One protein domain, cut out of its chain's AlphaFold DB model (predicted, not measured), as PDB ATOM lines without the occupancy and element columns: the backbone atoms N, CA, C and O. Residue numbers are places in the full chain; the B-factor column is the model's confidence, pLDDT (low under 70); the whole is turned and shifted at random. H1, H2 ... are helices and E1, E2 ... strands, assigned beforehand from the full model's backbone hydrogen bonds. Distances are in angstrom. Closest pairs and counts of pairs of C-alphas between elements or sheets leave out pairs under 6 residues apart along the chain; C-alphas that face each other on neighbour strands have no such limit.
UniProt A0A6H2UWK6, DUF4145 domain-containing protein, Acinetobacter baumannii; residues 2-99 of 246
ATOM      1  N   ASN A   2     240.968 120.565  51.364       94.69
ATOM      2  CA  ASN A   2     241.078 120.112  52.753       94.69
ATOM      3  C   ASN A   2     239.948 119.139  53.093       94.69
ATOM      4  O   ASN A   2     238.806 119.347  52.683       94.69
ATOM      5  N   SER A   3     240.274 118.051  53.786       96.06
ATOM      6  CA  SER A   3     239.312 116.979  54.043       96.06
ATOM      7  C   SER A   3     239.558 116.257  55.359       96.06
ATOM      8  O   SER A   3     240.649 116.313  55.917       96.06
ATOM      9  N   PHE A   4     238.532 115.578  55.857       96.81
ATOM     10  CA  PHE A   4     238.620 114.681  57.008       96.81
ATOM     11  C   PHE A   4     237.631 113.526  56.838       96.81
ATOM     12  O   PHE A   4     236.742 113.572  55.986       96.81
ATOM     13  N   VAL A   5     237.793 112.475  57.640       95.75
ATOM     14  CA  VAL A   5     236.879 111.324  57.670       95.75
ATOM     15  C   VAL A   5     236.001 111.418  58.911       95.75
ATOM     16  O   VAL A   5     236.520 111.596  60.010       95.75
ATOM     17  N   PHE A   6     234.686 111.293  58.735       95.44
ATOM     18  CA  PHE A   6     233.695 111.378  59.808       95.44
ATOM     19  C   PHE A   6     232.425 110.595  59.450       95.44
ATOM     20  O   PHE A   6     232.181 110.279  58.283       95.44
ATOM     21  N   ASP A   7     231.604 110.280  60.447       96.12
ATOM     22  CA  ASP A   7     230.288 109.678  60.231       96.12
ATOM     23  C   ASP A   7     229.293 110.760  59.817       96.12
ATOM     24  O   ASP A   7     229.124 111.757  60.514       96.12
ATOM     25  N   CYS A   8     228.623 110.601  58.674       95.25
ATOM     26  CA  CYS A   8     227.751 111.663  58.184       95.25
ATOM     27  C   CYS A   8     226.479 111.783  59.036       95.25
ATOM     28  O   CYS A   8     225.681 110.847  59.025       95.25
ATOM     29  N   PRO A   9     226.205 112.938  59.676       93.00
ATOM     30  CA  PRO A   9     224.999 113.114  60.488       93.00
ATOM     31  C   PRO A   9     223.723 113.268  59.648       93.00
ATOM     32  O   PRO A   9     222.627 113.268  60.191       93.00
ATOM     33  N   VAL A  10     223.860 113.437  58.325       91.88
ATOM     34  CA  VAL A  10     222.731 113.648  57.409       91.88
ATOM     35  C   VAL A  10     222.300 112.341  56.747       91.88
ATOM     36  O   VAL A  10     221.124 112.005  56.766       91.88
ATOM     37  N   CYS A  11     223.235 111.592  56.147       94.75
ATOM     38  CA  CYS A  11     222.917 110.342  55.442       94.75
ATOM     39  C   CYS A  11     223.336 109.068  56.185       94.75
ATOM     40  O   CYS A  11     223.170 107.979  55.644       94.75
ATOM     41  N   ASN A  12     223.906 109.185  57.388       93.75
ATOM     42  CA  ASN A  12     224.331 108.077  58.253       93.75
ATOM     43  C   ASN A  12     225.425 107.150  57.689       93.75
ATOM     44  O   ASN A  12     225.776 106.159  58.333       93.75
ATOM     45  N   VAL A  13     226.018 107.470  56.532       97.19
ATOM     46  CA  VAL A  13     227.181 106.737  56.007       97.19
ATOM     47  C   VAL A  13     228.351 106.869  56.981       97.19
ATOM     48  O   VAL A  13     228.739 107.976  57.368       97.19
ATOM     49  N   LYS A  14     228.917 105.721  57.345       96.94
ATOM     50  CA  LYS A  14     230.063 105.602  58.245       96.94
ATOM     51  C   LYS A  14     231.371 105.891  57.527       96.94
ATOM     52  O   LYS A  14     231.522 105.533  56.360       96.94
ATOM     53  N   HIS A  15     232.305 106.525  58.236       94.94
ATOM     54  CA  HIS A  15     233.661 106.800  57.749       94.94
ATOM     55  C   HIS A  15     233.707 107.426  56.345       94.94
ATOM     56  O   HIS A  15     234.521 107.046  55.502       94.94
ATOM     57  N   THR A  16     232.830 108.392  56.074       96.44
ATOM     58  CA  THR A  16     232.838 109.096  54.793       96.44
ATOM     59  C   THR A  16     233.770 110.298  54.835       96.44
ATOM     60  O   THR A  16     234.031 110.881  55.889       96.44
ATOM     61  N   THR A  17     234.292 110.681  53.674       97.00
ATOM     62  CA  THR A  17     235.117 111.880  53.551       97.00
ATOM     63  C   THR A  17     234.233 113.116  53.462       97.00
ATOM     64  O   THR A  17     233.283 113.167  52.676       97.00
ATOM     65  N   PHE A  18     234.595 114.133  54.230       97.69
ATOM     66  CA  PHE A  18     234.051 115.474  54.145       97.69
ATOM     67  C   PHE A  18     235.069 116.404  53.500       97.69
ATOM     68  O   PHE A  18     236.233 116.422  53.893       97.69
ATOM     69  N   ASP A  19     234.616 117.180  52.522       97.25
ATOM     70  CA  ASP A  19     235.392 118.262  51.927       97.25
ATOM     71  C   ASP A  19     235.129 119.555  52.701       97.25
ATOM     72  O   ASP A  19     233.987 120.018  52.752       97.25
ATOM     73  N   VAL A  20     236.166 120.152  53.282       96.44
ATOM     74  CA  VAL A  20     236.070 121.442  53.977       96.44
ATOM     75  C   VAL A  20     236.012 122.558  52.941       96.44
ATOM     76  O   VAL A  20     236.910 122.706  52.110       96.44
ATOM     77  N   LYS A  21     234.930 123.334  52.981       95.25
ATOM     78  CA  LYS A  21     234.636 124.446  52.067       95.25
ATOM     79  C   LYS A  21     234.801 125.816  52.721       95.25
ATOM     80  O   LYS A  21     234.908 126.808  52.012       95.25
ATOM     81  N   GLY A  22     234.824 125.872  54.049       93.88
ATOM     82  CA  GLY A  22     235.073 127.087  54.815       93.88
ATOM     83  C   GLY A  22     235.246 126.777  56.296       93.88
ATOM     84  O   GLY A  22     234.984 125.657  56.738       93.88
ATOM     85  N   TRP A  23     235.687 127.762  57.068       94.12
ATOM     86  CA  TRP A  23     235.830 127.639  58.514       94.12
ATOM     87  C   TRP A  23     235.561 128.974  59.211       94.12
ATOM     88  O   TRP A  23     235.780 130.040  58.639       94.12
ATOM     89  N   GLY A  24     235.059 128.903  60.443       90.19
ATOM     90  CA  GLY A  24     234.859 130.061  61.313       90.19
ATOM     91  C   GLY A  24     236.112 130.430  62.109       90.19
ATOM     92  O   GLY A  24     237.090 129.677  62.148       90.19
ATOM     93  N   ASN A  25     236.060 131.579  62.786       88.00
ATOM     94  CA  ASN A  25     237.055 131.923  63.799       88.00
ATOM     95  C   ASN A  25     236.990 130.919  64.954       88.00
ATOM     96  O   ASN A  25     235.887 130.501  65.326       88.00
ATOM     97  N   PRO A  26     238.137 130.525  65.526       89.62
ATOM     98  CA  PRO A  26     238.120 129.566  66.604       89.62
ATOM     99  C   PRO A  26     237.531 130.168  67.880       89.62
ATOM    100  O   PRO A  26     237.713 131.351  68.170       89.62
ATOM    101  N   VAL A  27     236.847 129.331  68.653       91.06
ATOM    102  CA  VAL A  27     236.269 129.677  69.957       91.06
ATOM    103  C   VAL A  27     236.857 128.780  71.040       91.06
ATOM    104  O   VAL A  27     237.360 127.695  70.749       91.06
ATOM    105  N   LYS A  28     236.792 129.228  72.295       91.06
ATOM    106  CA  LYS A  28     237.175 128.407  73.446       91.06
ATOM    107  C   LYS A  28     236.031 127.479  73.838       91.06
ATOM    108  O   LYS A  28     234.891 127.924  73.976       91.06
ATOM    109  N   GLY A  29     236.343 126.199  73.984       86.69
ATOM    110  CA  GLY A  29     235.443 125.196  74.529       86.69
ATOM    111  C   GLY A  29     235.333 125.271  76.057       86.69
ATOM    112  O   GLY A  29     236.045 126.048  76.698       86.69
ATOM    113  N   PRO A  30     234.446 124.459  76.658       82.56
ATOM    114  CA  PRO A  30     234.227 124.432  78.106       82.56
ATOM    115  C   PRO A  30     235.464 124.068  78.937       82.56
ATOM    116  O   PRO A  30     235.536 124.455  80.099       82.56
ATOM    117  N   ASN A  31     236.429 123.343  78.364       87.62
ATOM    118  CA  ASN A  31     237.685 122.960  79.015       87.62
ATOM    119  C   ASN A  31     238.868 123.789  78.491       87.62
ATOM    120  O   ASN A  31     240.001 123.310  78.489       87.62
ATOM    121  N   GLU A  32     238.602 125.016  78.025       88.88
ATOM    122  CA  GLU A  32     239.588 125.925  77.424       88.88
ATOM    123  C   GLU A  32     240.237 125.388  76.132       88.88
ATOM    124  O   GLU A  32     241.223 125.949  75.654       88.88
ATOM    125  N   GLU A  33     239.681 124.335  75.519       91.94
ATOM    126  CA  GLU A  33     240.188 123.801  74.257       91.94
ATOM    127  C   GLU A  33     239.869 124.718  73.067       91.94
ATOM    128  O   GLU A  33     238.823 125.368  73.013       91.94
ATOM    129  N   LEU A  34     240.753 124.753  72.069       93.44
ATOM    130  CA  LEU A  34     240.535 125.537  70.856       93.44
ATOM    131  C   LEU A  34     239.635 124.775  69.869       93.44
ATOM    132  O   LEU A  34     239.988 123.687  69.406       93.44
ATOM    133  N   LEU A  35     238.487 125.357  69.516       94.56
ATOM    134  CA  LEU A  35     237.480 124.752  68.640       94.56
ATOM    135  C   LEU A  35     237.352 125.525  67.326       94.56
ATOM    136  O   LEU A  35     237.113 126.728  67.346       94.56
ATOM    137  N   PHE A  36     237.414 124.834  66.187       94.62
ATOM    138  CA  PHE A  36     237.054 125.388  64.876       94.62
ATOM    139  C   PHE A  36     235.687 124.876  64.425       94.62
ATOM    140  O   PHE A  36     235.373 123.699  64.585       94.62
ATOM    141  N   GLN A  37     234.896 125.736  63.789       94.50
ATOM    142  CA  GLN A  37     233.721 125.312  63.027       94.50
ATOM    143  C   GLN A  37     234.112 125.145  61.561       94.50
ATOM    144  O   GLN A  37     234.547 126.107  60.935       94.50
ATOM    145  N   LEU A  38     233.960 123.940  61.018       95.38
ATOM    146  CA  LEU A  38     234.306 123.587  59.644       95.38
ATOM    147  C   LEU A  38     233.029 123.418  58.813       95.38
ATOM    148  O   LEU A  38     232.294 122.439  58.980       95.38
ATOM    149  N   PHE A  39     232.777 124.340  57.884       95.94
ATOM    150  CA  PHE A  39     231.725 124.190  56.880       95.94
ATOM    151  C   PHE A  39     232.166 123.147  55.855       95.94
ATOM    152  O   PHE A  39     233.137 123.347  55.120       95.94
ATOM    153  N   SER A  40     231.473 122.011  55.837       96.19
ATOM    154  CA  SER A  40     231.960 120.790  55.204       96.19
ATOM    155  C   SER A  40     230.873 120.103  54.385       96.19
ATOM    156  O   SER A  40     229.705 120.100  54.766       96.19
ATOM    157  N   VAL A  41     231.248 119.480  53.269       97.69
ATOM    158  CA  VAL A  41     230.325 118.775  52.367       97.69
ATOM    159  C   VAL A  41     230.633 117.285  52.369       97.69
ATOM    160  O   VAL A  41     231.757 116.876  52.084       97.69
ATOM    161  N   CYS A  42     229.627 116.464  52.669       97.94
ATOM    162  CA  CYS A  42     229.749 115.009  52.649       97.94
ATOM    163  C   CYS A  42     229.958 114.504  51.214       97.94
ATOM    164  O   CYS A  42     229.144 114.786  50.332       97.94
ATOM    165  N   ARG A  43     230.992 113.693  50.955       97.19
ATOM    166  CA  ARG A  43     231.205 113.141  49.608       97.19
ATOM    167  C   ARG A  43     230.155 112.112  49.195       97.19
ATOM    168  O   ARG A  43     229.938 111.982  47.991       97.19
ATOM    169  N   ALA A  44     229.510 111.428  50.142       97.44
ATOM    170  CA  ALA A  44     228.484 110.426  49.850       97.44
ATOM    171  C   ALA A  44     227.151 111.061  49.420       97.44
ATOM    172  O   ALA A  44     226.676 110.788  48.324       97.44
ATOM    173  N   CYS A  45     226.563 111.932  50.248       97.31
ATOM    174  CA  CYS A  45     225.243 112.519  49.971       97.31
ATOM    175  C   CYS A  45     225.277 113.935  49.391       97.31
ATOM    176  O   CYS A  45     224.226 114.473  49.066       97.31
ATOM    177  N   LYS A  46     226.457 114.559  49.287       97.44
ATOM    178  CA  LYS A  46     226.651 115.946  48.815       97.44
ATOM    179  C   LYS A  46     225.973 117.026  49.666       97.44
ATOM    180  O   LYS A  46     226.037 118.198  49.308       97.44
ATOM    181  N   MET A  47     225.403 116.663  50.814       96.25
ATOM    182  CA  MET A  47     224.830 117.617  51.761       96.25
ATOM    183  C   MET A  47     225.927 118.314  52.565       96.25
ATOM    184  O   MET A  47     226.919 117.694  52.967       96.25
ATOM    185  N   ALA A  48     225.729 119.610  52.794       94.88
ATOM    186  CA  ALA A  48     226.603 120.437  53.611       94.88
ATOM    187  C   ALA A  48     226.191 120.392  55.089       94.88
ATOM    188  O   ALA A  48     225.009 120.282  55.411       94.88
ATOM    189  N   THR A  49     227.166 120.495  55.988       93.88
ATOM    190  CA  THR A  49     226.960 120.606  57.435       93.88
ATOM    191  C   THR A  49     228.140 121.330  58.089       93.88
ATOM    192  O   THR A  49     229.237 121.381  57.528       93.88
ATOM    193  N   CYS A  50     227.925 121.885  59.279       94.06
ATOM    194  CA  CYS A  50     228.988 122.453  60.102       94.06
ATOM    195  C   CYS A  50     229.458 121.414  61.123       94.06
ATOM    196  O   CYS A  50     228.663 120.919  61.921       94.06
ATOM    197  N   ILE A  51     230.752 121.098  61.102       95.38
ATOM    198  CA  ILE A  51     231.391 120.184  62.052       95.38
ATOM    199  C   ILE A  51     232.281 120.991  62.993       95.38
ATOM    200  O   ILE A  51     233.123 121.765  62.545       95.38
ATOM    201  N   THR A  52     232.107 120.801  64.295       94.81
ATOM    202  CA  THR A  52     232.992 121.363  65.317       94.81
ATOM    203  C   THR A  52     234.212 120.459  65.452       94.81
ATOM    204  O   THR A  52     234.061 119.265  65.697       94.81
ATOM    205  N   ALA A  53     235.413 121.005  65.304       95.56
ATOM    206  CA  ALA A  53     236.665 120.263  65.374       95.56
ATOM    207  C   ALA A  53     237.564 120.813  66.489       95.56
ATOM    208  O   ALA A  53     237.843 122.014  66.534       95.56
ATOM    209  N   THR A  54     238.017 119.937  67.383       95.88
ATOM    210  CA  THR A  54     238.913 120.282  68.495       95.88
ATOM    211  C   THR A  54     240.357 120.224  68.025       95.88
ATOM    212  O   THR A  54     240.788 119.204  67.487       95.88
ATOM    213  N   VAL A  55     241.118 121.301  68.203       95.31
ATOM    214  CA  VAL A  55     242.509 121.367  67.738       95.31
ATOM    215  C   VAL A  55     243.405 120.455  68.573       95.31
ATOM    216  O   VAL A  55     243.384 120.482  69.802       95.31
ATOM    217  N   ASN A  56     244.261 119.685  67.901       94.50
ATOM    218  CA  ASN A  56     245.347 118.959  68.546       94.50
ATOM    219  C   ASN A  56     246.540 119.902  68.758       94.50
ATOM    220  O   ASN A  56     247.484 119.927  67.966       94.50
ATOM    221  N   GLU A  57     246.494 120.704  69.821       90.69
ATOM    222  CA  GLU A  57     247.517 121.726  70.068       90.69
ATOM    223  C   GLU A  57     248.941 121.166  70.141       90.69
ATOM    224  O   GLU A  57     249.872 121.796  69.638       90.69
ATOM    225  N   ALA A  58     249.127 119.989  70.747       89.44
ATOM    226  CA  ALA A  58     250.438 119.356  70.868       89.44
ATOM    227  C   ALA A  58     251.021 119.019  69.487       89.44
ATOM    228  O   ALA A  58     252.185 119.320  69.200       89.44
ATOM    229  N   TYR A  59     250.195 118.456  68.601       90.44
ATOM    230  CA  TYR A  59     250.603 118.194  67.226       90.44
ATOM    231  C   TYR A  59     250.896 119.493  66.474       90.44
ATOM    232  O   TYR A  59     251.955 119.610  65.868       90.44
ATOM    233  N   VAL A  60     250.028 120.502  66.568       88.44
ATOM    234  CA  VAL A  60     250.223 121.783  65.868       88.44
ATOM    235  C   VAL A  60     251.516 122.479  66.308       88.44
ATOM    236  O   VAL A  60     252.279 122.943  65.460       88.44
ATOM    237  N   LYS A  61     251.802 122.501  67.616       86.19
ATOM    238  CA  LYS A  61     253.033 123.076  68.185       86.19
ATOM    239  C   LYS A  61     254.284 122.320  67.725       86.19
ATOM    240  O   LYS A  61     255.275 122.941  67.355       86.19
ATOM    241  N   SER A  62     254.257 120.986  67.707       85.19
ATOM    242  CA  SER A  62     255.395 120.201  67.198       85.19
ATOM    243  C   SER A  62     255.591 120.361  65.685       85.19
ATOM    244  O   SER A  62     256.716 120.492  65.205       85.19
ATOM    245  N   PHE A  63     254.496 120.418  64.928       83.00
ATOM    246  CA  PHE A  63     254.505 120.599  63.482       83.00
ATOM    247  C   PHE A  63     255.098 121.954  63.074       83.00
ATOM    248  O   PHE A  63     255.894 122.020  62.136       83.00
ATOM    249  N   SER A  64     254.774 123.030  63.797       78.31
ATOM    250  CA  SER A  64     255.323 124.361  63.517       78.31
ATOM    251  C   SER A  64     256.803 124.493  63.847       78.31
ATOM    252  O   SER A  64     257.543 125.078  63.052       78.31
ATOM    253  N   LEU A  65     257.251 123.895  64.957       76.06
ATOM    254  CA  LEU A  65     258.671 123.795  65.302       76.06
ATOM    255  C   LEU A  65     259.465 123.115  64.178       76.06
ATOM    256  O   LEU A  65     260.488 123.645  63.744       76.06
ATOM    257  N   ASN A  66     258.957 121.995  63.657       73.31
ATOM    258  CA  ASN A  66     259.602 121.242  62.577       73.31
ATOM    259  C   ASN A  66     259.675 122.012  61.250       73.31
ATOM    260  O   ASN A  66     260.600 121.808  60.471       73.31
ATOM    261  N   LEU A  67     258.721 122.907  60.988       68.25
ATOM    262  CA  LEU A  67     258.695 123.741  59.781       68.25
ATOM    263  C   LEU A  67     259.447 125.069  59.932       68.25
ATOM    264  O   LEU A  67     259.408 125.897  59.023       68.25
ATOM    265  N   GLY A  68     260.097 125.310  61.075       64.94
ATOM    266  CA  GLY A  68     260.760 126.585  61.354       64.94
ATOM    267  C   GLY A  68     259.791 127.771  61.427       64.94
ATOM    268  O   GLY A  68     260.218 128.920  61.318       64.94
ATOM    269  N   MET A  69     258.491 127.513  61.611       64.06
ATOM    270  CA  MET A  69     257.472 128.549  61.756       64.06
ATOM    271  C   MET A  69     257.570 129.151  63.157       64.06
ATOM    272  O   MET A  69     256.926 128.697  64.101       64.06
ATOM    273  N   ARG A  70     258.420 130.171  63.301       58.56
ATOM    274  CA  ARG A  70     258.512 130.971  64.524       58.56
ATOM    275  C   ARG A  70     257.401 132.012  64.517       58.56
ATOM    276  O   ARG A  70     257.339 132.844  63.620       58.56
ATOM    277  N   SER A  71     256.543 131.959  65.526       57.47
ATOM    278  CA  SER A  71     255.601 133.029  65.835       57.47
ATOM    279  C   SER A  71     256.088 133.728  67.102       57.47
ATOM    280  O   SER A  71     256.464 133.049  68.056       57.47
ATOM    281  N   ASN A  72     256.055 135.060  67.115       56.66
ATOM    282  CA  ASN A  72     256.325 135.862  68.313       56.66
ATOM    283  C   ASN A  72     255.074 136.025  69.201       56.66
ATOM    284  O   ASN A  72     255.123 136.755  70.186       56.66
ATOM    285  N   GLU A  73     253.952 135.392  68.845       60.59
ATOM    286  CA  GLU A  73     252.704 135.447  69.607       60.59
ATOM    287  C   GLU A  73     252.716 134.445  70.768       60.59
ATOM    288  O   GLU A  73     253.226 133.330  70.637       60.59
ATOM    289  N   GLU A  74     252.098 134.826  71.892       59.47
ATOM    290  CA  GLU A  74     251.978 133.987  73.097       59.47
ATOM    291  C   GLU A  74     251.244 132.657  72.832       59.47
ATOM    292  O   GLU A  74     251.497 131.667  73.520       59.47
ATOM    293  N   ASN A  75     250.381 132.594  71.808       67.69
ATOM    294  CA  ASN A  75     249.754 131.352  71.356       67.69
ATOM    295  C   ASN A  75     249.832 131.194  69.821       67.69
ATOM    296  O   ASN A  75     248.920 131.624  69.112       67.69
ATOM    297  N   PRO A  76     250.865 130.513  69.287       78.19
ATOM    298  CA  PRO A  76     251.075 130.381  67.845       78.19
ATOM    299  C   PRO A  76     250.021 129.502  67.149       78.19
ATOM    300  O   PRO A  76     249.974 129.446  65.922       78.19
ATOM    301  N   VAL A  77     249.197 128.758  67.898       86.62
ATOM    302  CA  VAL A  77     248.343 127.691  67.350       86.62
ATOM    303  C   VAL A  77     247.319 128.236  66.353       86.62
ATOM    304  O   VAL A  77     247.139 127.646  65.290       86.62
ATOM    305  N   ILE A  78     246.672 129.361  66.662       87.81
ATOM    306  CA  ILE A  78     245.629 129.954  65.812       87.81
ATOM    307  C   ILE A  78     246.167 130.347  64.424       87.81
ATOM    308  O   ILE A  78     245.626 129.834  63.438       87.81
ATOM    309  N   PRO A  79     247.216 131.188  64.295       86.81
ATOM    310  CA  PRO A  79     247.722 131.579  62.979       86.81
ATOM    311  C   PRO A  79     248.283 130.387  62.194       86.81
ATOM    312  O   PRO A  79     248.103 130.314  60.977       86.81
ATOM    313  N   ILE A  80     248.898 129.404  62.866       87.19
ATOM    314  CA  ILE A  80     249.354 128.169  62.209       87.19
ATOM    315  C   ILE A  80     248.162 127.395  61.633       87.19
ATOM    316  O   ILE A  80     248.207 126.969  60.478       87.19
ATOM    317  N   MET A  81     247.089 127.223  62.407       89.88
ATOM    318  CA  MET A  81     245.889 126.523  61.946       89.88
ATOM    319  C   MET A  81     245.226 127.238  60.771       89.88
ATOM    320  O   MET A  81     244.880 126.589  59.786       89.88
ATOM    321  N   GLN A  82     245.107 128.566  60.817       88.56
ATOM    322  CA  GLN A  82     244.586 129.354  59.694       88.56
ATOM    323  C   GLN A  82     245.431 129.157  58.429       88.56
ATOM    324  O   GLN A  82     244.884 128.955  57.343       88.56
ATOM    325  N   LYS A  83     246.760 129.136  58.572       87.50
ATOM    326  CA  LYS A  83     247.688 128.865  57.471       87.50
ATOM    327  C   LYS A  83     247.493 127.462  56.885       87.50
ATOM    328  O   LYS A  83     247.339 127.325  55.673       87.50
ATOM    329  N   ILE A  84     247.416 126.434  57.734       88.19
ATOM    330  CA  ILE A  84     247.159 125.038  57.328       88.19
ATOM    331  C   ILE A  84     245.836 124.919  56.562       88.19
ATOM    332  O   ILE A  84     245.776 124.239  55.540       88.19
ATOM    333  N   LEU A  85     244.786 125.588  57.039       90.12
ATOM    334  CA  LEU A  85     243.462 125.537  56.421       90.12
ATOM    335  C   LEU A  85     243.398 126.267  55.067       90.12
ATOM    336  O   LEU A  85     242.551 125.919  54.243       90.12
ATOM    337  N   THR A  86     244.297 127.225  54.820       87.25
ATOM    338  CA  THR A  86     244.277 128.082  53.623       87.25
ATOM    339  C   THR A  86     245.231 127.619  52.522       87.25
ATOM    340  O   THR A  86     244.877 127.657  51.348       87.25
ATOM    341  N   GLU A  87     246.454 127.216  52.869       81.50
ATOM    342  CA  GLU A  87     247.545 127.153  51.886       81.50
ATOM    343  C   GLU A  87     247.684 125.813  51.167       81.50
ATOM    344  O   GLU A  87     248.195 125.769  50.048       81.50
ATOM    345  N   GLN A  88     247.295 124.705  51.802       74.81
ATOM    346  CA  GLN A  88     247.548 123.375  51.256       74.81
ATOM    347  C   GLN A  88     246.357 122.454  51.439       74.81
ATOM    348  O   GLN A  88     245.771 122.370  52.513       74.81
ATOM    349  N   GLU A  89     246.053 121.703  50.387       85.50
ATOM    350  CA  GLU A  89     245.061 120.644  50.423       85.50
ATOM    351  C   GLU A  89     245.601 119.429  51.178       85.50
ATOM    352  O   GLU A  89     246.576 118.806  50.753       85.50
ATOM    353  N   ARG A  90     244.988 119.094  52.314       89.69
ATOM    354  CA  ARG A  90     245.478 118.048  53.212       89.69
ATOM    355  C   ARG A  90     244.346 117.277  53.884       89.69
ATOM    356  O   ARG A  90     243.186 117.691  53.903       89.69
ATOM    357  N   ASP A  91     244.720 116.143  54.460       92.31
ATOM    358  CA  ASP A  91     243.913 115.457  55.462       92.31
ATOM    359  C   ASP A  91     244.107 116.142  56.821       92.31
ATOM    360  O   ASP A  91     245.228 116.261  57.325       92.31
ATOM    361  N   LEU A  92     243.010 116.614  57.402       94.00
ATOM    362  CA  LEU A  92     243.003 117.398  58.627       94.00
ATOM    363  C   LEU A  92     243.020 116.544  59.901       94.00
ATOM    364  O   LEU A  92     243.186 117.098  60.986       94.00
ATOM    365  N   ARG A  93     242.899 115.211  59.808       92.00
ATOM    366  CA  ARG A  93     242.816 114.316  60.981       92.00
ATOM    367  C   ARG A  93     243.988 114.424  61.955       92.00
ATOM    368  O   ARG A  93     243.815 114.151  63.130       92.00
ATOM    369  N   MET A  94     245.175 114.803  61.488       89.69
ATOM    370  CA  MET A  94     246.343 114.954  62.368       89.69
ATOM    371  C   MET A  94     246.300 116.256  63.183       89.69
ATOM    372  O   MET A  94     246.852 116.322  64.278       89.69
ATOM    373  N   PHE A  95     245.640 117.290  62.654       93.44
ATOM    374  CA  PHE A  95     245.593 118.630  63.243       93.44
ATOM    375  C   PHE A  95     244.428 118.821  64.217       93.44
ATOM    376  O   PHE A  95     244.458 119.741  65.034       93.44
ATOM    377  N   PHE A  96     243.430 117.942  64.161       95.25
ATOM    378  CA  PHE A  96     242.290 117.936  65.068       95.25
ATOM    379  C   PHE A  96     242.239 116.618  65.838       95.25
ATOM    380  O   PHE A  96     242.370 115.550  65.251       95.25
ATOM    381  N   SER A  97     242.059 116.688  67.154       94.12
ATOM    382  CA  SER A  97     241.943 115.507  68.017       94.12
ATOM    383  C   SER A  97     240.549 114.882  67.965       94.12
ATOM    384  O   SER A  97     240.400 113.693  68.239       94.12
ATOM    385  N   GLU A  98     239.532 115.666  67.610       94.06
ATOM    386  CA  GLU A  98     238.137 115.237  67.632       94.06
ATOM    387  C   GLU A  98     237.293 116.044  66.640       94.06
ATOM    388  O   GLU A  98     237.504 117.244  66.463       94.06
ATOM    389  N   PHE A  99     236.300 115.387  66.039       95.19
ATOM    390  CA  PHE A  99     235.260 116.008  65.222       95.19
ATOM    391  C   PHE A  99     233.894 115.692  65.838       95.19
ATOM    392  O   PHE A  99     233.604 114.537  66.143       95.19
TER     393      PHE A  99
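Overview. This is residues 2 to 99 of the 246 residues of the protein "DUF4145 domain-containing protein" of Acinetobacter baumannii (UniProt A0A6H2UWK6). What is the main picture? A five-strand sheet is curled like part of a barrel, with edge strands E1 and E5 coming near each other without pairing; two helices lie toward one end, H2 packing over E3 and H1 reaching away from the sheet. How is it built along the chain? The printed part has 98 residues, with five named strands and two named helices in the order E1, E2, E3, E4, H1, H2, E5; the class is mixed, and the sheet order E1, E2, E3, E4, E5 is antiparallel throughout. How large is it? It is compact, with a radius of gyration of the C-alphas of 13.8 A and spans of 43, 30 and 18 A.

Arrangement. How does the sheet begin? E1, residues 3 to 6, and E2, residues 16 to 23, form a hairpin, with N 6 and O 16 at 2.9 A. E2 and E3, residues 34 to 42, form another, with N 21 and O 39 at 2.8 A; E3 bends by 55 degrees at residue 39. How does the sheet go on? E3 and E4, residues 48 to 55, form a third hairpin, with N 38 and O 51 at 2.8 A, and E1 to E4 make a meander, each strand the antiparallel neighbour of the one before. E5, residues 96 to 99, is the antiparallel neighbour of E4, with N 97 and O 54 at 2.8 A. Where are the helices? H1, residues 57 to 66, only grazes the sheet, with residues 57 to 60. H2, residues 77 to 87, is on the sheet at a height of 9.7 A, over E3 and along it at 3 degrees on the local plane. Do they meet? H1 and H2 touch, the C-alphas of Val 60 and Val 77 being closest at 6.4 A, at a steep tilt of 68 degrees, only just short of about perpendicular, the same way. In both, each O i to N i+4 pair is within hydrogen-bond range.

Along the chain. Where does the first strand begin? C-alpha 3 of E1 is at (239.312, 116.979, 54.043). How long are the longer elements? From first to last C-alpha, E2 is 19.1 A, E3 23.6 A, E4 21.3 A, H1 14.2 A and H2 15.5 A. Where does the last strand end? E5 ends with C-alpha 99 at (235.260, 116.008, 65.222).

Size, cuts and confidence. Which points are farthest apart? The C-alphas of Cys 11 and Asn 72, at 44.0 A. Is there a cut or a long link? The printed part has no cut, and no link is long. Where is confidence low? Residues 67 to 75 are under 70 in pLDDT; the mean of the printed part of this model is 88.9.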